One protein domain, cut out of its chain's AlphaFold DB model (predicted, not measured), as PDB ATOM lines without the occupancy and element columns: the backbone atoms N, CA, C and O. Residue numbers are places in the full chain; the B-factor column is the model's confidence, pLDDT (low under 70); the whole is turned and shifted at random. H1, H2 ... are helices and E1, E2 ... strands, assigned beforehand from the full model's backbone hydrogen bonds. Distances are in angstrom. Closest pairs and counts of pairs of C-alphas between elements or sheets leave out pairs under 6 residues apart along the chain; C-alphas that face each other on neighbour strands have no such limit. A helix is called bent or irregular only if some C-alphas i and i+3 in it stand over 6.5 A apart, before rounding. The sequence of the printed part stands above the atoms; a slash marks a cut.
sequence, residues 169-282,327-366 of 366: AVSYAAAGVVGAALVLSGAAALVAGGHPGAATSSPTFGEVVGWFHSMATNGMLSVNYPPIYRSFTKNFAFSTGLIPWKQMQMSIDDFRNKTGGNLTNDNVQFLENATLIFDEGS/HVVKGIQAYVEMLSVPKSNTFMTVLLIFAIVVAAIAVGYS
ATOM      1  N   ALA A 169     324.515 229.864 221.469       89.38
ATOM      2  CA  ALA A 169     323.957 229.087 220.365       89.38
ATOM      3  C   ALA A 169     324.423 229.584 218.982       89.38
ATOM      4  O   ALA A 169     324.694 228.764 218.106       89.38
ATOM      5  N   VAL A 170     324.566 230.901 218.792       90.94
ATOM      6  CA  VAL A 170     325.059 231.492 217.538       90.94
ATOM      7  C   VAL A 170     326.532 231.150 217.340       90.94
ATOM      8  O   VAL A 170     326.908 230.721 216.252       90.94
ATOM      9  N   SER A 171     327.349 231.248 218.392       91.00
ATOM     10  CA  SER A 171     328.763 230.855 218.349       91.00
ATOM     11  C   SER A 171     328.937 229.377 217.985       91.00
ATOM     12  O   SER A 171     329.754 229.046 217.128       91.00
ATOM     13  N   TYR A 172     328.141 228.479 218.580       91.25
ATOM     14  CA  TYR A 172     328.186 227.047 218.257       91.25
ATOM     15  C   TYR A 172     327.703 226.748 216.838       91.25
ATOM     16  O   TYR A 172     328.324 225.945 216.144       91.25
ATOM     17  N   ALA A 173     326.636 227.405 216.379       93.25
ATOM     18  CA  ALA A 173     326.162 227.266 215.006       93.25
ATOM     19  C   ALA A 173     327.222 227.749 214.001       93.25
ATOM     20  O   ALA A 173     327.530 227.035 213.048       93.25
ATOM     21  N   ALA A 174     327.839 228.908 214.246       92.44
ATOM     22  CA  ALA A 174     328.917 229.445 213.419       92.44
ATOM     23  C   ALA A 174     330.142 228.515 213.401       92.44
ATOM     24  O   ALA A 174     330.670 228.215 212.329       92.44
ATOM     25  N   ALA A 175     330.551 227.987 214.558       91.56
ATOM     26  CA  ALA A 175     331.610 226.984 214.648       91.56
ATOM     27  C   ALA A 175     331.251 225.690 213.892       91.56
ATOM     28  O   ALA A 175     332.108 225.104 213.232       91.56
ATOM     29  N   GLY A 176     329.982 225.273 213.916       91.94
ATOM     30  CA  GLY A 176     329.471 224.147 213.132       91.94
ATOM     31  C   GLY A 176     329.557 224.381 211.622       91.94
ATOM     32  O   GLY A 176     330.002 223.494 210.893       91.94
ATOM     33  N   VAL A 177     329.212 225.583 211.146       91.56
ATOM     34  CA  VAL A 177     329.368 225.975 209.731       91.56
ATOM     35  C   VAL A 177     330.842 225.964 209.324       91.56
ATOM     36  O   VAL A 177     331.177 225.435 208.266       91.56
ATOM     37  N   VAL A 178     331.736 226.469 210.180       91.50
ATOM     38  CA  VAL A 178     333.192 226.385 209.976       91.50
ATOM     39  C   VAL A 178     333.656 224.928 209.890       91.50
ATOM     40  O   VAL A 178     334.403 224.579 208.977       91.50
ATOM     41  N   GLY A 179     333.190 224.059 210.789       89.44
ATOM     42  CA  GLY A 179     333.515 222.630 210.781       89.44
ATOM     43  C   GLY A 179     333.025 221.912 209.519       89.44
ATOM     44  O   GLY A 179     333.774 221.150 208.910       89.44
ATOM     45  N   ALA A 180     331.801 222.196 209.072       88.50
ATOM     46  CA  ALA A 180     331.267 221.657 207.822       88.50
ATOM     47  C   ALA A 180     332.080 222.134 206.608       88.50
ATOM     48  O   ALA A 180     332.450 221.325 205.754       88.50
ATOM     49  N   ALA A 181     332.423 223.425 206.558       88.19
ATOM     50  CA  ALA A 181     333.264 223.986 205.507       88.19
ATOM     51  C   ALA A 181     334.672 223.368 205.508       88.19
ATOM     52  O   ALA A 181     335.218 223.121 204.432       88.19
ATOM     53  N   LEU A 182     335.241 223.061 206.681       87.81
ATOM     54  CA  LEU A 182     336.525 222.366 206.815       87.81
ATOM     55  C   LEU A 182     336.471 220.962 206.213       87.81
ATOM     56  O   LEU A 182     337.325 220.618 205.399       87.81
ATOM     57  N   VAL A 183     335.456 220.168 206.568       86.19
ATOM     58  CA  VAL A 183     335.287 218.800 206.051       86.19
ATOM     59  C   VAL A 183     335.095 218.811 204.536       86.19
ATOM     60  O   VAL A 183     335.749 218.046 203.829       86.19
ATOM     61  N   LEU A 184     334.244 219.701 204.024       85.31
ATOM     62  CA  LEU A 184     333.983 219.823 202.588       85.31
ATOM     63  C   LEU A 184     335.220 220.303 201.818       85.31
ATOM     64  O   LEU A 184     335.554 219.730 200.781       85.31
ATOM     65  N   SER A 185     335.936 221.302 202.343       83.69
ATOM     66  CA  SER A 185     337.171 221.810 201.728       83.69
ATOM     67  C   SER A 185     338.284 220.764 201.759       83.69
ATOM     68  O   SER A 185     338.997 220.598 200.773       83.69
ATOM     69  N   GLY A 186     338.407 220.017 202.861       81.00
ATOM     70  CA  GLY A 186     339.350 218.909 202.994       81.00
ATOM     71  C   GLY A 186     339.051 217.779 202.010       81.00
ATOM     72  O   GLY A 186     339.945 217.343 201.290       81.00
ATOM     73  N   ALA A 187     337.790 217.352 201.901       80.88
ATOM     74  CA  ALA A 187     337.375 216.338 200.931       80.88
ATOM     75  C   ALA A 187     337.648 216.778 199.482       80.88
ATOM     76  O   ALA A 187     338.171 215.997 198.688       80.88
ATOM     77  N   ALA A 188     337.359 218.039 199.146       78.25
ATOM     78  CA  ALA A 188     337.667 218.597 197.832       78.25
ATOM     79  C   ALA A 188     339.181 218.619 197.551       78.25
ATOM     80  O   ALA A 188     339.603 218.248 196.456       78.25
ATOM     81  N   ALA A 189     340.006 218.984 198.538       75.75
ATOM     82  CA  ALA A 189     341.463 218.989 198.410       75.75
ATOM     83  C   ALA A 189     342.046 217.579 198.197       75.75
ATOM     84  O   ALA A 189     342.954 217.413 197.379       75.75
ATOM     85  N   LEU A 190     341.497 216.564 198.877       74.62
ATOM     86  CA  LEU A 190     341.873 215.157 198.680       74.62
ATOM     87  C   LEU A 190     341.534 214.673 197.264       74.62
ATOM     88  O   LEU A 190     342.362 214.034 196.620       74.62
ATOM     89  N   VAL A 191     340.344 215.008 196.752       74.50
ATOM     90  CA  VAL A 191     339.913 214.634 195.391       74.50
ATOM     91  C   VAL A 191     340.735 215.352 194.318       74.50
ATOM     92  O   VAL A 191     341.072 214.753 193.299       74.50
ATOM     93  N   ALA A 192     341.107 216.611 194.547       70.88
ATOM     94  CA  ALA A 192     341.943 217.392 193.636       70.88
ATOM     95  C   ALA A 192     343.445 217.034 193.700       70.88
ATOM     96  O   ALA A 192     344.265 217.667 193.029       70.88
ATOM     97  N   GLY A 193     343.830 216.051 194.524       65.50
ATOM     98  CA  GLY A 193     345.220 215.626 194.686       65.50
ATOM     99  C   GLY A 193     346.141 216.727 195.218       65.50
ATOM    100  O   GLY A 193     347.318 216.746 194.871       65.50
ATOM    101  N   GLY A 194     345.610 217.682 195.990       63.00
ATOM    102  CA  GLY A 194     346.391 218.765 196.596       63.00
ATOM    103  C   GLY A 194     347.021 219.760 195.613       63.00
ATOM    104  O   GLY A 194     347.911 220.508 196.015       63.00
ATOM    105  N   HIS A 195     346.594 219.793 194.343       63.59
ATOM    106  CA  HIS A 195     347.145 220.745 193.378       63.59
ATOM    107  C   HIS A 195     346.753 222.187 193.747       63.59
ATOM    108  O   HIS A 195     345.556 222.494 193.822       63.59
ATOM    109  N   PRO A 196     347.724 223.100 193.946       59.75
ATOM    110  CA  PRO A 196     347.422 224.505 194.181       59.75
ATOM    111  C   PRO A 196     346.676 225.087 192.969       59.75
ATOM    112  O   PRO A 196     347.114 224.930 191.831       59.75
ATOM    113  N   GLY A 197     345.537 225.743 193.210       61.12
ATOM    114  CA  GLY A 197     344.701 226.338 192.158       61.12
ATOM    115  C   GLY A 197     343.620 225.423 191.571       61.12
ATOM    116  O   GLY A 197     342.943 225.828 190.625       61.12
ATOM    117  N   ALA A 198     343.415 224.218 192.114       64.50
ATOM    118  CA  ALA A 198     342.256 223.404 191.759       64.50
ATOM    119  C   ALA A 198     340.946 224.155 192.066       64.50
ATOM    120  O   ALA A 198     340.804 224.769 193.125       64.50
ATOM    121  N   ALA A 199     339.987 224.110 191.137       61.94
ATOM    122  CA  ALA A 199     338.693 224.757 191.317       61.94
ATOM    123  C   ALA A 199     337.961 224.127 192.512       61.94
ATOM    124  O   ALA A 199     337.604 222.950 192.483       61.94
ATOM    125  N   THR A 200     337.747 224.917 193.564       66.25
ATOM    126  CA  THR A 200     336.938 224.530 194.723       66.25
ATOM    127  C   THR A 200     335.613 225.279 194.667       66.25
ATOM    128  O   THR A 200     335.543 226.402 194.168       66.25
ATOM    129  N   SER A 201     334.533 224.643 195.110       69.06
ATOM    130  CA  SER A 201     333.234 225.308 195.196       69.06
ATOM    131  C   SER A 201     333.182 226.164 196.463       69.06
ATOM    132  O   SER A 201     333.366 225.639 197.559       69.06
ATOM    133  N   SER A 202     332.923 227.465 196.314       75.88
ATOM    134  CA  SER A 202     332.680 228.376 197.438       75.88
ATOM    135  C   SER A 202     331.339 228.066 198.134       75.88
ATOM    136  O   SER A 202     330.394 227.631 197.467       75.88
ATOM    137  N   PRO A 203     331.206 228.339 199.445       80.75
ATOM    138  CA  PRO A 203     332.225 228.910 200.322       80.75
ATOM    139  C   PRO A 203     333.200 227.850 200.865       80.75
ATOM    140  O   PRO A 203     332.807 226.828 201.426       80.75
ATOM    141  N   THR A 204     334.492 228.125 200.725       87.25
ATOM    142  CA  THR A 204     335.600 227.345 201.283       87.25
ATOM    143  C   THR A 204     335.771 227.610 202.778       87.25
ATOM    144  O   THR A 204     335.322 228.625 203.310       87.25
ATOM    145  N   PHE A 205     336.488 226.727 203.475       88.56
ATOM    146  CA  PHE A 205     336.842 226.907 204.887       88.56
ATOM    147  C   PHE A 205     337.502 228.264 205.154       88.56
ATOM    148  O   PHE A 205     337.118 228.956 206.095       88.56
ATOM    149  N   GLY A 206     338.455 228.664 204.306       87.94
ATOM    150  CA  GLY A 206     339.146 229.946 204.432       87.94
ATOM    151  C   GLY A 206     338.208 231.143 204.266       87.94
ATOM    152  O   GLY A 206     338.322 232.104 205.021       87.94
ATOM    153  N   GLU A 207     337.245 231.070 203.343       90.75
ATOM    154  CA  GLU A 207     336.233 232.120 203.155       90.75
ATOM    155  C   GLU A 207     335.292 232.224 204.364       90.75
ATOM    156  O   GLU A 207     335.044 233.325 204.852       90.75
ATOM    157  N   VAL A 208     334.811 231.093 204.895       92.31
ATOM    158  CA  VAL A 208     333.913 231.080 206.064       92.31
ATOM    159  C   VAL A 208     334.632 231.580 207.318       92.31
ATOM    160  O   VAL A 208     334.114 232.449 208.023       92.31
ATOM    161  N   VAL A 209     335.833 231.066 207.604       92.75
ATOM    162  CA  VAL A 209     336.632 231.517 208.753       92.75
ATOM    163  C   VAL A 209     337.022 232.978 208.585       92.75
ATOM    164  O   VAL A 209     336.871 233.744 209.530       92.75
ATOM    165  N   GLY A 210     337.461 233.385 207.392       94.06
ATOM    166  CA  GLY A 210     337.817 234.768 207.080       94.06
ATOM    167  C   GLY A 210     336.652 235.735 207.278       94.06
ATOM    168  O   GLY A 210     336.841 236.809 207.845       94.06
ATOM    169  N   TRP A 211     335.435 235.340 206.900       94.19
ATOM    170  CA  TRP A 211     334.230 236.136 207.134       94.19
ATOM    171  C   TRP A 211     333.965 236.350 208.627       94.19
ATOM    172  O   TRP A 211     333.842 237.492 209.071       94.19
ATOM    173  N   PHE A 212     333.949 235.283 209.430       94.94
ATOM    174  CA  PHE A 212     333.745 235.406 210.879       94.94
ATOM    175  C   PHE A 212     334.894 236.151 211.570       94.94
ATOM    176  O   PHE A 212     334.650 236.989 212.438       94.94
ATOM    177  N   HIS A 213     336.129 235.927 211.123       94.69
ATOM    178  CA  HIS A 213     337.311 236.638 211.601       94.69
ATOM    179  C   HIS A 213     337.219 238.135 211.301       94.69
ATOM    180  O   HIS A 213     337.546 238.958 212.156       94.69
ATOM    181  N   SER A 214     336.714 238.511 210.121       94.62
ATOM    182  CA  SER A 214     336.470 239.913 209.772       94.62
ATOM    183  C   SER A 214     335.437 240.550 210.704       94.62
ATOM    184  O   SER A 214     335.656 241.654 211.191       94.62
ATOM    185  N   MET A 215     334.359 239.840 211.052       93.50
ATOM    186  CA  MET A 215     333.342 240.350 211.982       93.50
ATOM    187  C   MET A 215     333.934 240.596 213.374       93.50
ATOM    188  O   MET A 215     333.739 241.667 213.952       93.50
ATOM    189  N   ALA A 216     334.705 239.637 213.890       93.50
ATOM    190  CA  ALA A 216     335.355 239.751 215.192       93.50
ATOM    191  C   ALA A 216     336.397 240.884 215.223       93.50
ATOM    192  O   ALA A 216     336.393 241.709 216.133       93.50
ATOM    193  N   THR A 217     337.253 240.979 214.203       92.50
ATOM    194  CA  THR A 217     338.289 242.026 214.118       92.50
ATOM    195  C   THR A 217     337.713 243.423 213.913       92.50
ATOM    196  O   THR A 217     338.251 244.376 214.472       92.50
ATOM    197  N   ASN A 218     336.583 243.569 213.211       93.00
ATOM    198  CA  ASN A 218     335.868 244.846 213.171       93.00
ATOM    199  C   ASN A 218     335.383 245.256 214.572       93.00
ATOM    200  O   ASN A 218     335.470 246.426 214.919       93.00
ATOM    201  N   GLY A 219     334.932 244.317 215.408       90.06
ATOM    202  CA  GLY A 219     334.591 244.599 216.809       90.06
ATOM    203  C   GLY A 219     335.781 245.038 217.675       90.06
ATOM    204  O   GLY A 219     335.582 245.728 218.672       90.06
ATOM    205  N   MET A 220     337.012 244.679 217.295       90.50
ATOM    206  CA  MET A 220     338.248 245.032 218.014       90.50
ATOM    207  C   MET A 220     338.774 246.440 217.704       90.50
ATOM    208  O   MET A 220     339.741 246.886 218.331       90.50
ATOM    209  N   LEU A 221     338.184 247.142 216.732       89.31
ATOM    210  CA  LEU A 221     338.595 248.500 216.393       89.31
ATOM    211  C   LEU A 221     338.315 249.455 217.560       89.31
ATOM    212  O   LEU A 221     337.336 249.318 218.291       89.31
ATOM    213  N   SER A 222     339.166 250.472 217.718       84.50
ATOM    214  CA  SER A 222     339.034 251.483 218.777       84.50
ATOM    215  C   SER A 222     337.974 252.543 218.452       84.50
ATOM    216  O   SER A 222     338.248 253.741 218.495       84.50
ATOM    217  N   VAL A 223     336.767 252.099 218.100       84.25
ATOM    218  CA  VAL A 223     335.599 252.943 217.827       84.25
ATOM    219  C   VAL A 223     334.594 252.782 218.965       84.25
ATOM    220  O   VAL A 223     334.463 251.702 219.548       84.25
ATOM    221  N   ASN A 224     333.849 253.845 219.282       82.00
ATOM    222  CA  ASN A 224     332.738 253.752 220.225       82.00
ATOM    223  C   ASN A 224     331.550 253.010 219.589       82.00
ATOM    224  O   ASN A 224     330.601 253.618 219.098       82.00
ATOM    225  N   TYR A 225     331.639 251.681 219.541       85.62
ATOM    226  CA  TYR A 225     330.554 250.840 219.053       85.62
ATOM    227  C   TYR A 225     329.357 250.853 220.006       85.62
ATOM    228  O   TYR A 225     329.550 250.747 221.220       85.62
ATOM    229  N   PRO A 226     328.123 250.874 219.479       85.19
ATOM    230  CA  PRO A 226     326.959 250.617 220.308       85.19
ATOM    231  C   PRO A 226     326.991 249.155 220.832       85.19
ATOM    232  O   PRO A 226     327.563 248.283 220.170       85.19
ATOM    233  N   PRO A 227     326.373 248.825 221.983       85.62
ATOM    234  CA  PRO A 227     326.487 247.543 222.663       85.62
ATOM    235  C   PRO A 227     325.879 246.425 221.853       85.62
ATOM    236  O   PRO A 227     326.462 245.358 221.818       85.62
ATOM    237  N   ILE A 228     324.816 246.699 221.093       88.69
ATOM    238  CA  ILE A 228     324.299 245.778 220.079       88.69
ATOM    239  C   ILE A 228     325.402 245.231 219.166       88.69
ATOM    240  O   ILE A 228     325.482 244.027 218.935       88.69
ATOM    241  N   TYR A 229     326.302 246.088 218.682       90.62
ATOM    242  CA  TYR A 229     327.387 245.659 217.808       90.62
ATOM    243  C   TYR A 229     328.482 244.922 218.589       90.62
ATOM    244  O   TYR A 229     329.024 243.924 218.113       90.62
ATOM    245  N   ARG A 230     328.777 245.362 219.819       90.50
ATOM    246  CA  ARG A 230     329.716 244.665 220.713       90.50
ATOM    247  C   ARG A 230     329.228 243.241 221.007       90.50
ATOM    248  O   ARG A 230     329.938 242.291 220.699       90.50
ATOM    249  N   SER A 231     327.992 243.081 221.470       91.88
ATOM    250  CA  SER A 231     327.347 241.790 221.729       91.88
ATOM    251  C   SER A 231     327.262 240.909 220.481       91.88
ATOM    252  O   SER A 231     327.544 239.715 220.549       91.88
ATOM    253  N   PHE A 232     326.961 241.486 219.311       93.56
ATOM    254  CA  PHE A 232     326.959 240.750 218.044       93.56
ATOM    255  C   PHE A 232     328.335 240.166 217.701       93.56
ATOM    256  O   PHE A 232     328.445 238.976 217.398       93.56
ATOM    257  N   THR A 233     329.387 240.986 217.754       94.31
ATOM    258  CA  THR A 233     330.744 240.566 217.363       94.31
ATOM    259  C   THR A 233     331.330 239.509 218.303       94.31
ATOM    260  O   THR A 233     332.038 238.619 217.827       94.31
ATOM    261  N   LYS A 234     330.945 239.506 219.592       93.19
ATOM    262  CA  LYS A 234     331.339 238.468 220.569       93.19
ATOM    263  C   LYS A 234     331.047 237.044 220.096       93.19
ATOM    264  O   LYS A 234     331.848 236.149 220.362       93.19
ATOM    265  N   ASN A 235     329.965 236.825 219.342       94.56
ATOM    266  CA  ASN A 235     329.607 235.490 218.842       94.56
ATOM    267  C   ASN A 235     330.663 234.885 217.902       94.56
ATOM    268  O   ASN A 235     330.747 233.669 217.741       94.56
ATOM    269  N   PHE A 236     331.485 235.726 217.275       95.19
ATOM    270  CA  PHE A 236     332.476 235.305 216.285       95.19
ATOM    271  C   PHE A 236     333.905 235.307 216.832       95.19
ATOM    272  O   PHE A 236     334.836 234.990 216.095       95.19
ATOM    273  N   ALA A 237     334.103 235.601 218.121       93.75
ATOM    274  CA  ALA A 237     335.426 235.671 218.748       93.75
ATOM    275  C   ALA A 237     336.239 234.366 218.644       93.75
ATOM    276  O   ALA A 237     337.467 234.398 218.553       93.75
ATOM    277  N   PHE A 238     335.565 233.215 218.555       92.44
ATOM    278  CA  PHE A 238     336.228 231.923 218.364       92.44
ATOM    279  C   PHE A 238     337.102 231.889 217.095       92.44
ATOM    280  O   PHE A 238     338.139 231.231 217.078       92.44
ATOM    281  N   SER A 239     336.718 232.628 216.045       92.94
ATOM    282  CA  SER A 239     337.442 232.686 214.766       92.94
ATOM    283  C   SER A 239     338.793 233.407 214.855       92.94
ATOM    284  O   SER A 239     339.648 233.237 213.986       92.94
ATOM    285  N   THR A 240     339.018 234.192 215.911       92.12
ATOM    286  CA  THR A 240     340.308 234.832 216.209       92.12
ATOM    287  C   THR A 240     341.116 234.037 217.236       92.12
ATOM    288  O   THR A 240     342.155 234.507 217.691       92.12
ATOM    289  N   GLY A 241     340.635 232.857 217.648       90.19
ATOM    290  CA  GLY A 241     341.229 232.055 218.719       90.19
ATOM    291  C   GLY A 241     340.901 232.554 220.130       90.19
ATOM    292  O   GLY A 241     341.444 232.028 221.097       90.19
ATOM    293  N   LEU A 242     340.014 233.544 220.272       91.69
ATOM    294  CA  LEU A 242     339.572 234.041 221.574       91.69
ATOM    295  C   LEU A 242     338.358 233.245 222.037       91.69
ATOM    296  O   LEU A 242     337.235 233.467 221.585       91.69
ATOM    297  N   ILE A 243     338.598 232.306 222.947       89.62
ATOM    298  CA  ILE A 243     337.552 231.468 223.529       89.62
ATOM    299  C   ILE A 243     337.412 231.837 225.013       89.62
ATOM    300  O   ILE A 243     338.400 231.720 225.750       89.62
ATOM    301  N   PRO A 244     336.214 232.258 225.469       84.75
ATOM    302  CA  PRO A 244     335.958 232.697 226.842       84.75
ATOM    303  C   PRO A 244     335.855 231.499 227.803       84.75
ATOM    304  O   PRO A 244     334.833 231.253 228.437       84.75
ATOM    305  N   TRP A 245     336.909 230.687 227.875       90.19
ATOM    306  CA  TRP A 245     336.942 229.492 228.711       90.19
ATOM    307  C   TRP A 245     337.618 229.790 230.050       90.19
ATOM    308  O   TRP A 245     338.844 229.787 230.155       90.19
ATOM    309  N   LYS A 246     336.813 229.967 231.103       91.50
ATOM    310  CA  LYS A 246     337.271 230.302 232.463       91.50
ATOM    311  C   LYS A 246     338.429 229.438 232.974       91.50
ATOM    312  O   LYS A 246     339.421 229.977 233.444       91.50
ATOM    313  N   GLN A 247     338.343 228.110 232.880       92.50
ATOM    314  CA  GLN A 247     339.392 227.210 233.384       92.50
ATOM    315  C   GLN A 247     340.717 227.389 232.636       92.50
ATOM    316  O   GLN A 247     341.773 227.418 233.265       92.50
ATOM    317  N   MET A 248     340.660 227.568 231.315       92.44
ATOM    318  CA  MET A 248     341.841 227.886 230.514       92.44
ATOM    319  C   MET A 248     342.437 229.225 230.954       92.44
ATOM    320  O   MET A 248     343.632 229.302 231.222       92.44
ATOM    321  N   GLN A 249     341.608 230.256 231.119       93.88
ATOM    322  CA  GLN A 249     342.077 231.572 231.545       93.88
ATOM    323  C   GLN A 249     342.678 231.554 232.963       93.88
ATOM    324  O   GLN A 249     343.743 232.123 233.172       93.88
ATOM    325  N   MET A 250     342.088 230.814 233.910       93.25
ATOM    326  CA  MET A 250     342.662 230.618 235.251       93.25
ATOM    327  C   MET A 250     344.010 229.882 235.210       93.25
ATOM    328  O   MET A 250     344.905 230.196 235.988       93.25
ATOM    329  N   SER A 251     344.182 228.915 234.301       93.56
ATOM    330  CA  SER A 251     345.472 228.229 234.133       93.56
ATOM    331  C   SER A 251     346.552 229.149 233.553       93.56
ATOM    332  O   SER A 251     347.712 229.070 233.955       93.56
ATOM    333  N   ILE A 252     346.165 230.062 232.653       92.31
ATOM    334  CA  ILE A 252     347.057 231.096 232.122       92.31
ATOM    335  C   ILE A 252     347.413 232.095 233.229       92.31
ATOM    336  O   ILE A 252     348.583 232.454 233.347       92.31
ATOM    337  N   ASP A 253     346.457 232.490 234.074       93.00
ATOM    338  CA  ASP A 253     346.717 233.346 235.240       93.00
ATOM    339  C   ASP A 253     347.714 232.688 236.210       93.00
ATOM    340  O   ASP A 253     348.676 233.335 236.623       93.00
ATOM    341  N   ASP A 254     347.560 231.395 236.527       93.75
ATOM    342  CA  ASP A 254     348.511 230.650 237.372       93.75
ATOM    343  C   ASP A 254     349.913 230.574 236.745       93.75
ATOM    344  O   ASP A 254     350.920 230.806 237.419       93.75
ATOM    345  N   PHE A 255     349.994 230.311 235.438       92.12
ATOM    346  CA  PHE A 255     351.263 230.330 234.714       92.12
ATOM    347  C   PHE A 255     351.922 231.714 234.785       92.12
ATOM    348  O   PHE A 255     353.098 231.823 235.140       92.12
ATOM    349  N   ARG A 256     351.156 232.778 234.525       92.62
ATOM    350  CA  ARG A 256     351.632 234.163 234.614       92.62
ATOM    351  C   ARG A 256     352.123 234.490 236.017       92.62
ATOM    352  O   ARG A 256     353.215 235.044 236.139       92.62
ATOM    353  N   ASN A 257     351.389 234.084 237.053       92.75
ATOM    354  CA  ASN A 257     351.779 234.251 238.453       92.75
ATOM    355  C   ASN A 257     353.153 233.625 238.733       92.75
ATOM    356  O   ASN A 257     354.042 234.269 239.285       92.75
ATOM    357  N   LYS A 258     353.365 232.385 238.275       93.00
ATOM    358  CA  LYS A 258     354.637 231.657 238.433       93.00
ATOM    359  C   LYS A 258     355.796 232.297 237.670       93.00
ATOM    360  O   LYS A 258     356.939 232.179 238.097       93.00
ATOM    361  N   THR A 259     355.514 232.990 236.568       91.38
ATOM    362  CA  THR A 259     356.514 233.741 235.787       91.38
ATOM    363  C   THR A 259     356.730 235.185 236.264       91.38
ATOM    364  O   THR A 259     357.481 235.922 235.630       91.38
ATOM    365  N   GLY A 260     356.102 235.603 237.371       86.69
ATOM    366  CA  GLY A 260     356.250 236.952 237.936       86.69
ATOM    367  C   GLY A 260     355.349 238.021 237.306       86.69
ATOM    368  O   GLY A 260     355.645 239.210 237.405       86.69
ATOM    369  N   GLY A 261     354.263 237.623 236.638       84.12
ATOM    370  CA  GLY A 261     353.258 238.538 236.097       84.12
ATOM    371  C   GLY A 261     352.416 239.205 237.191       84.12
ATOM    372  O   GLY A 261     352.110 238.600 238.213       84.12
ATOM    373  N   ASN A 262     352.005 240.455 236.960       86.25
ATOM    374  CA  ASN A 262     351.107 241.180 237.861       86.25
ATOM    375  C   ASN A 262     349.643 240.775 237.607       86.25
ATOM    376  O   ASN A 262     349.160 240.909 236.484       86.25
ATOM    377  N   LEU A 263     348.951 240.312 238.653       84.56
ATOM    378  CA  LEU A 263     347.552 239.877 238.606       84.56
ATOM    379  C   LEU A 263     346.585 240.809 239.350       84.56
ATOM    380  O   LEU A 263     345.400 240.504 239.391       84.56
ATOM    381  N   THR A 264     347.031 241.926 239.935       80.94
ATOM    382  CA  THR A 264     346.194 242.755 240.827       80.94
ATOM    383  C   THR A 264     344.906 243.246 240.157       80.94
ATOM    384  O   THR A 264     343.842 243.143 240.754       80.94
ATOM    385  N   ASN A 265     344.993 243.713 238.906       80.44
ATOM    386  CA  ASN A 265     343.858 244.230 238.120       80.44
ATOM    387  C   ASN A 265     343.771 243.580 236.723       80.44
ATOM    388  O   ASN A 265     343.267 244.180 235.780       80.44
ATOM    389  N   ASP A 266     344.374 242.402 236.548       84.56
ATOM    390  CA  ASP A 266     344.579 241.780 235.230       84.56
ATOM    391  C   ASP A 266     344.548 240.250 235.333       84.56
ATOM    392  O   ASP A 266     345.483 239.536 234.962       84.56
ATOM    393  N   ASN A 267     343.455 239.773 235.923       88.31
ATOM    394  CA  ASN A 267     343.130 238.368 236.104       88.31
ATOM    395  C   ASN A 267     341.633 238.148 235.817       88.31
ATOM    396  O   ASN A 267     340.846 239.100 235.767       88.31
ATOM    397  N   VAL A 268     341.227 236.896 235.639       89.50
ATOM    398  CA  VAL A 268     339.836 236.549 235.294       89.50
ATOM    399  C   VAL A 268     338.847 236.905 236.405       89.50
ATOM    400  O   VAL A 268     337.755 237.383 236.119       89.50
ATOM    401  N   GLN A 269     339.218 236.693 237.668       87.19
ATOM    402  CA  GLN A 269     338.341 236.935 238.821       87.19
ATOM    403  C   GLN A 269     338.032 238.426 239.007       87.19
ATOM    404  O   GLN A 269     336.918 238.793 239.367       87.19
ATOM    405  N   PHE A 270     339.008 239.287 238.723       88.06
ATOM    406  CA  PHE A 270     338.855 240.731 238.699       88.06
ATOM    407  C   PHE A 270     337.858 241.135 237.617       88.06
ATOM    408  O   PHE A 270     336.917 241.861 237.912       88.06
ATOM    409  N   LEU A 271     338.012 240.617 236.392       87.06
ATOM    410  CA  LEU A 271     337.108 240.938 235.283       87.06
ATOM    411  C   LEU A 271     335.671 240.466 235.512       87.06
ATOM    412  O   LEU A 271     334.746 241.141 235.075       87.06
ATOM    413  N   GLU A 272     335.463 239.347 236.206       85.81
ATOM    414  CA  GLU A 272     334.115 238.884 236.568       85.81
ATOM    415  C   GLU A 272     333.405 239.820 237.560       85.81
ATOM    416  O   GLU A 272     332.176 239.855 237.583       85.81
ATOM    417  N   ASN A 273     334.159 240.580 238.358       82.31
ATOM    418  CA  ASN A 273     333.626 241.531 239.338       82.31
ATOM    419  C   ASN A 273     333.726 243.001 238.883       82.31
ATOM    420  O   ASN A 273     333.237 243.903 239.566       82.31
ATOM    421  N   ALA A 274     334.390 243.263 237.756       81.88
ATOM    422  CA  ALA A 274     334.626 244.607 237.258       81.88
ATOM    423  C   ALA A 274     333.511 245.060 236.312       81.88
ATOM    424  O   ALA A 274     333.073 244.335 235.417       81.88
ATOM    425  N   THR A 275     333.095 246.312 236.461       80.38
ATOM    426  CA  THR A 275     332.218 246.994 235.508       80.38
ATOM    427  C   THR A 275     333.074 247.649 234.430       80.38
ATOM    428  O   THR A 275     333.839 248.579 234.693       80.38
ATOM    429  N   LEU A 276     332.960 247.154 233.194       80.81
ATOM    430  CA  LEU A 276     333.738 247.668 232.067       80.81
ATOM    431  C   LEU A 276     333.169 249.004 231.579       80.81
ATOM    432  O   LEU A 276     332.030 249.083 231.114       80.81
ATOM    433  N   ILE A 277     333.990 250.050 231.640       80.19
ATOM    434  CA  ILE A 277     333.683 251.376 231.108       80.19
ATOM    435  C   ILE A 277     334.457 251.553 229.806       80.19
ATOM    436  O   ILE A 277     335.684 251.613 229.793       80.19
ATOM    437  N   PHE A 278     333.739 251.644 228.696       80.25
ATOM    438  CA  PHE A 278     334.343 251.794 227.378       80.25
ATOM    439  C   PHE A 278     334.702 253.260 227.138       80.25
ATOM    440  O   PHE A 278     333.834 254.127 227.204       80.25
ATOM    441  N   ASP A 279     335.974 253.537 226.864       74.25
ATOM    442  CA  ASP A 279     336.427 254.898 226.592       74.25
ATOM    443  C   ASP A 279     335.910 255.391 225.238       74.25
ATOM    444  O   ASP A 279     336.260 254.873 224.173       74.25
ATOM    445  N   GLU A 280     335.076 256.420 225.284       61.06
ATOM    446  CA  GLU A 280     334.550 257.089 224.105       61.06
ATOM    447  C   GLU A 280     335.612 258.070 223.600       61.06
ATOM    448  O   GLU A 280     335.729 259.186 224.097       61.06
ATOM    449  N   GLY A 281     336.423 257.653 222.624       53.78
ATOM    450  CA  GLY A 281     337.503 258.443 222.007       53.78
ATOM    451  C   GLY A 281     337.085 259.736 221.273       53.78
ATOM    452  O   GLY A 281     337.763 260.162 220.344       53.78
ATOM    453  N   SER A 282     335.988 260.376 221.670       40.34
ATOM    454  CA  SER A 282     335.531 261.699 221.247       40.34
ATOM    455  C   SER A 282     335.480 262.619 222.464       40.34
ATOM    456  O   SER A 282     335.011 262.210 223.520       40.34
ATOM    457  N   HIS A 327     336.397 249.592 235.677       82.56
ATOM    458  CA  HIS A 327     337.595 249.340 234.872       82.56
ATOM    459  C   HIS A 327     337.450 249.950 233.480       82.56
ATOM    460  O   HIS A 327     336.577 249.563 232.703       82.56
ATOM    461  N   VAL A 328     338.289 250.940 233.168       83.06
ATOM    462  CA  VAL A 328     338.228 251.661 231.891       83.06
ATOM    463  C   VAL A 328     338.998 250.896 230.818       83.06
ATOM    464  O   VAL A 328     340.186 250.611 230.976       83.06
ATOM    465  N   VAL A 329     338.337 250.620 229.697       84.56
ATOM    466  CA  VAL A 329     338.854 249.780 228.612       84.56
ATOM    467  C   VAL A 329     338.845 250.508 227.272       84.56
ATOM    468  O   VAL A 329     337.938 251.289 226.979       84.56
ATOM    469  N   LYS A 330     339.865 250.255 226.438       84.50
ATOM    470  CA  LYS A 330     340.041 250.909 225.126       84.50
ATOM    471  C   LYS A 330     340.456 249.925 224.034       84.50
ATOM    472  O   LYS A 330     341.214 248.994 224.295       84.50
ATOM    473  N   GLY A 331     340.017 250.166 222.798       84.75
ATOM    474  CA  GLY A 331     340.444 249.397 221.622       84.75
ATOM    475  C   GLY A 331     340.306 247.882 221.790       84.75
ATOM    476  O   GLY A 331     339.302 247.394 222.305       84.75
ATOM    477  N   ILE A 332     341.348 247.138 221.409       87.12
ATOM    478  CA  ILE A 332     341.356 245.671 221.500       87.12
ATOM    479  C   ILE A 332     341.198 245.158 222.939       87.12
ATOM    480  O   ILE A 332     340.587 244.112 223.136       87.12
ATOM    481  N   GLN A 333     341.679 245.905 223.945       88.88
ATOM    482  CA  GLN A 333     341.514 245.543 225.356       88.88
ATOM    483  C   GLN A 333     340.026 245.452 225.712       88.88
ATOM    484  O   GLN A 333     339.599 244.498 226.353       88.88
ATOM    485  N   ALA A 334     339.229 246.409 225.239       88.00
ATOM    486  CA  ALA A 334     337.793 246.410 225.475       88.00
ATOM    487  C   ALA A 334     337.107 245.169 224.893       88.00
ATOM    488  O   ALA A 334     336.207 244.616 225.520       88.00
ATOM    489  N   TYR A 335     337.559 244.714 223.721       91.19
ATOM    490  CA  TYR A 335     337.005 243.538 223.059       91.19
ATOM    491  C   TYR A 335     337.356 242.226 223.777       91.19
ATOM    492  O   TYR A 335     336.504 241.356 223.940       91.19
ATOM    493  N   VAL A 336     338.606 242.056 224.209       92.69
ATOM    494  CA  VAL A 336     339.029 240.816 224.887       92.69
ATOM    495  C   VAL A 336     338.467 240.733 226.305       92.69
ATOM    496  O   VAL A 336     337.985 239.680 226.717       92.69
ATOM    497  N   GLU A 337     338.416 241.855 227.025       91.12
ATOM    498  CA  GLU A 337     337.912 241.882 228.399       91.12
ATOM    499  C   GLU A 337     336.385 241.735 228.449       91.12
ATOM    500  O   GLU A 337     335.879 241.086 229.362       91.12
ATOM    501  N   MET A 338     335.640 242.194 227.427       88.81
ATOM    502  CA  MET A 338     334.203 241.883 227.332       88.81
ATOM    503  C   MET A 338     333.914 240.391 227.091       88.81
ATOM    504  O   MET A 338     332.793 239.946 227.331       88.81
ATOM    505  N   LEU A 339     334.899 239.616 226.621       90.25
ATOM    506  CA  LEU A 339     334.853 238.150 226.517       90.25
ATOM    507  C   LEU A 339     335.384 237.463 227.787       90.25
ATOM    508  O   LEU A 339     335.646 236.264 227.769       90.25
ATOM    509  N   SER A 340     335.600 238.201 228.879       90.19
ATOM    510  CA  SER A 340     336.215 237.680 230.109       90.19
ATOM    511  C   SER A 340     337.629 237.112 229.896       90.19
ATOM    512  O   SER A 340     338.077 236.243 230.645       90.19
ATOM    513  N   VAL A 341     338.346 237.595 228.875       91.75
ATOM    514  CA  VAL A 341     339.753 237.264 228.616       91.75
ATOM    515  C   VAL A 341     340.616 238.457 229.036       91.75
ATOM    516  O   VAL A 341     340.544 239.506 228.393       91.75
ATOM    517  N   PRO A 342     341.457 238.330 230.083       91.62
ATOM    518  CA  PRO A 342     342.400 239.379 230.457       91.62
ATOM    519  C   PRO A 342     343.300 239.779 229.292       91.62
ATOM    520  O   PRO A 342     343.766 238.930 228.518       91.62
ATOM    521  N   LYS A 343     343.600 241.076 229.173       90.88
ATOM    522  CA  LYS A 343     344.448 241.591 228.089       90.88
ATOM    523  C   LYS A 343     345.792 240.870 228.019       90.88
ATOM    524  O   LYS A 343     346.250 240.517 226.936       90.88
ATOM    525  N   SER A 344     346.381 240.554 229.168       90.94
ATOM    526  CA  SER A 344     347.666 239.856 229.221       90.94
ATOM    527  C   SER A 344     347.554 238.352 228.960       90.94
ATOM    528  O   SER A 344     348.552 237.721 228.618       90.94
ATOM    529  N   ASN A 345     346.353 237.770 229.042       92.25
ATOM    530  CA  ASN A 345     346.102 236.377 228.658       92.25
ATOM    531  C   ASN A 345     345.812 236.223 227.166       92.25
ATOM    532  O   ASN A 345     345.848 235.105 226.650       92.25
ATOM    533  N   THR A 346     345.532 237.321 226.463       92.00
ATOM    534  CA  THR A 346     345.110 237.319 225.056       92.00
ATOM    535  C   THR A 346     346.116 236.584 224.169       92.00
ATOM    536  O   THR A 346     345.746 235.654 223.456       92.00
ATOM    537  N   PHE A 347     347.404 236.932 224.262       92.31
ATOM    538  CA  PHE A 347     348.453 236.286 223.467       92.31
ATOM    539  C   PHE A 347     348.581 234.789 223.776       92.31
ATOM    540  O   PHE A 347     348.574 233.969 222.861       92.31
ATOM    541  N   MET A 348     348.643 234.426 225.062       92.00
ATOM    542  CA  MET A 348     348.762 233.028 225.497       92.00
ATOM    543  C   MET A 348     347.553 232.191 225.072       92.00
ATOM    544  O   MET A 348     347.714 231.041 224.676       92.00
ATOM    545  N   THR A 349     346.357 232.780 225.100       92.94
ATOM    546  CA  THR A 349     345.115 232.145 224.647       92.94
ATOM    547  C   THR A 349     345.187 231.807 223.162       92.94
ATOM    548  O   THR A 349     344.997 230.654 222.783       92.94
ATOM    549  N   VAL A 350     345.520 232.789 222.321       93.25
ATOM    550  CA  VAL A 350     345.612 232.588 220.867       93.25
ATOM    551  C   VAL A 350     346.727 231.601 220.519       93.25
ATOM    552  O   VAL A 350     346.518 230.716 219.689       93.25
ATOM    553  N   LEU A 351     347.884 231.697 221.185       92.69
ATOM    554  CA  LEU A 351     349.000 230.767 221.000       92.69
ATOM    555  C   LEU A 351     348.587 229.334 221.340       92.69
ATOM    556  O   LEU A 351     348.851 228.427 220.555       92.69
ATOM    557  N   LEU A 352     347.916 229.124 222.473       92.62
ATOM    558  CA  LEU A 352     347.466 227.802 222.904       92.62
ATOM    559  C   LEU A 352     346.505 227.182 221.884       92.62
ATOM    560  O   LEU A 352     346.688 226.029 221.499       92.62
ATOM    561  N   ILE A 353     345.527 227.945 221.391       91.56
ATOM    562  CA  ILE A 353     344.598 227.462 220.358       91.56
ATOM    563  C   ILE A 353     345.335 227.150 219.053       91.56
ATOM    564  O   ILE A 353     345.119 226.091 218.464       91.56
ATOM    565  N   PHE A 354     346.247 228.021 218.623       91.06
ATOM    566  CA  PHE A 354     347.074 227.777 217.444       91.06
ATOM    567  C   PHE A 354     347.909 226.493 217.586       91.06
ATOM    568  O   PHE A 354     347.931 225.667 216.675       91.06
ATOM    569  N   ALA A 355     348.536 226.277 218.745       91.88
ATOM    570  CA  ALA A 355     349.314 225.076 219.031       91.88
ATOM    571  C   ALA A 355     348.450 223.805 219.010       91.88
ATOM    572  O   ALA A 355     348.884 222.793 218.462       91.88
ATOM    573  N   ILE A 356     347.220 223.857 219.535       90.62
ATOM    574  CA  ILE A 356     346.260 222.745 219.453       90.62
ATOM    575  C   ILE A 356     345.927 222.418 217.995       90.62
ATOM    576  O   ILE A 356     345.918 221.246 217.623       90.62
ATOM    577  N   VAL A 357     345.687 223.430 217.155       86.81
ATOM    578  CA  VAL A 357     345.392 223.224 215.728       86.81
ATOM    579  C   VAL A 357     346.582 222.587 215.011       86.81
ATOM    580  O   VAL A 357     346.406 221.607 214.289       86.81
ATOM    581  N   VAL A 358     347.798 223.087 215.237       88.44
ATOM    582  CA  VAL A 358     349.018 222.512 214.647       88.44
ATOM    583  C   VAL A 358     349.229 221.071 215.116       88.44
ATOM    584  O   VAL A 358     349.514 220.205 214.293       88.44
ATOM    585  N   ALA A 359     349.046 220.790 216.408       89.50
ATOM    586  CA  ALA A 359     349.154 219.439 216.950       89.50
ATOM    587  C   ALA A 359     348.107 218.492 216.344       89.50
ATOM    588  O   ALA A 359     348.444 217.371 215.971       89.50
ATOM    589  N   ALA A 360     346.862 218.946 216.177       86.56
ATOM    590  CA  ALA A 360     345.805 218.164 215.541       86.56
ATOM    591  C   ALA A 360     346.125 217.839 214.073       86.56
ATOM    592  O   ALA A 360     345.908 216.713 213.635       86.56
ATOM    593  N   ILE A 361     346.687 218.795 213.324       82.56
ATOM    594  CA  ILE A 361     347.136 218.570 211.941       82.56
ATOM    595  C   ILE A 361     348.312 217.591 211.905       82.56
ATOM    596  O   ILE A 361     348.322 216.684 211.077       82.56
ATOM    597  N   ALA A 362     349.287 217.745 212.805       84.56
ATOM    598  CA  ALA A 362     350.457 216.873 212.868       84.56
ATOM    599  C   ALA A 362     350.073 215.418 213.177       84.56
ATOM    600  O   ALA A 362     350.559 214.513 212.506       84.56
ATOM    601  N   VAL A 363     349.163 215.198 214.135       85.00
ATOM    602  CA  VAL A 363     348.625 213.862 214.453       85.00
ATOM    603  C   VAL A 363     347.745 213.329 213.323       85.00
ATOM    604  O   VAL A 363     347.741 212.135 213.069       85.00
ATOM    605  N   GLY A 364     347.011 214.187 212.613       69.62
ATOM    606  CA  GLY A 364     346.231 213.767 211.444       69.62
ATOM    607  C   GLY A 364     347.081 213.350 210.237       69.62
ATOM    608  O   GLY A 364     346.562 212.701 209.332       69.62
ATOM    609  N   TYR A 365     348.361 213.732 210.207       61.69
ATOM    610  CA  TYR A 365     349.312 213.367 209.153       61.69
ATOM    611  C   TYR A 365     350.131 212.105 209.488       61.69
ATOM    612  O   TYR A 365     350.719 211.509 208.586       61.69
ATOM    613  N   SER A 366     350.186 211.711 210.766       50.28
ATOM    614  CA  SER A 366     350.813 210.470 211.254       50.28
ATOM    615  C   SER A 366     349.830 209.311 211.267       50.28
ATOM    616  O   SER A 366     350.236 208.200 210.863       50.28
TER     617      SER A 366
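Overview. This is residues 169 to 282 and 327 to 366 of the 366 residues of a protein of Ajellomyces capsulatus (strain H143) (UniProt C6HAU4). The model is an open, two-armed fork: the helical hairpin of H1 and H2 makes one long arm, H8 makes the other, and short H4 lies between them. At the base of the fork is a loose head of H5, H6, H7 and a small pair of strands, E1 and E2, while H3 folds back beside the head end of H2. Residues 355 to 366, of which 355 to 365 belong to H8, stick out free. The printed part has 154 residues with eight named helices and two named strands, in the order H1 H2 H3 H4 H5 H6 E1 E2 H7 H8; the sheet, E1 beside E2, is parallel, and the class is mostly helix. It is only just loose, close to compact, with a radius of gyration of the C-alphas of 18.1 A and spans of 53 by 39 by 26 A.

Arrangement. H1, residues 169 to 191, and H2, residues 205 to 219, form a hairpin; they touch, with the C-alphas of Ala 181 and Phe 205 closest at 4.7 A, and run opposite ways at a shallow tilt of 32 degrees, only just short of steep. H2 is the hub, touching three helices. It forms a second hairpin with H3, residues 227 to 234, closest at the C-alphas of Ala 216 and Thr 233, 5.2 A. H2 also touches H4, residues 237 to 240, at the C-alphas of His 213 and Ser 239, 5.1 A. H5, residues 246 to 258, touches H6, residues 268 to 273, at a steep tilt of 62 degrees, with the C-alphas of Met 250 and Val 268 closest at 6.6 A. E1, residues 274 to 278, and E2, residues 327 to 329, are parallel neighbours; N 277 and O 327, 2.8 A apart, are within hydrogen-bond range. The closest C-alphas of E1 and H7, residues 331 to 337, are those of Phe 278 and Ala 334, 6.7 A. H8, residues 343 to 365, touches H7 only at the corner, with the C-alphas of Gln 333 and Lys 343 closest at 5.6 A. H8 touches H5 at the C-alphas of Ile 252 and Asn 345, 6.4 A; it is apart from H1 and H2. Every O i to N i+4 pair is within hydrogen-bond range in H1, H2, H3, H5, H6 and H7, and 17 of 19 in H8; H4 is too short for such a pair.

Along the chain. H1 begins at C-alpha 169 (323.957, 229.087, 220.365) and measures 33.0 A; H2 measures 21.5 A and H5 18.4 A. H8 measures 34.3 A and ends at C-alpha 365 (349.312, 213.367, 209.153); it is irregular, but only just, with C-alphas 344 and 347 6.8 A apart.

Size, cuts and confidence. The C-alphas farthest apart, of Ser 282 and Ser 366, are 54.4 A apart. Residues 283 to 326 are not printed, and C-alphas 282 and 327 are 18.5 A apart across the cut. The link from H1 to H2 is long. The mean pLDDT of the printed part is 85.8; it is under 70 at residues 193 to 201, 280 to 282 and 364 to 366.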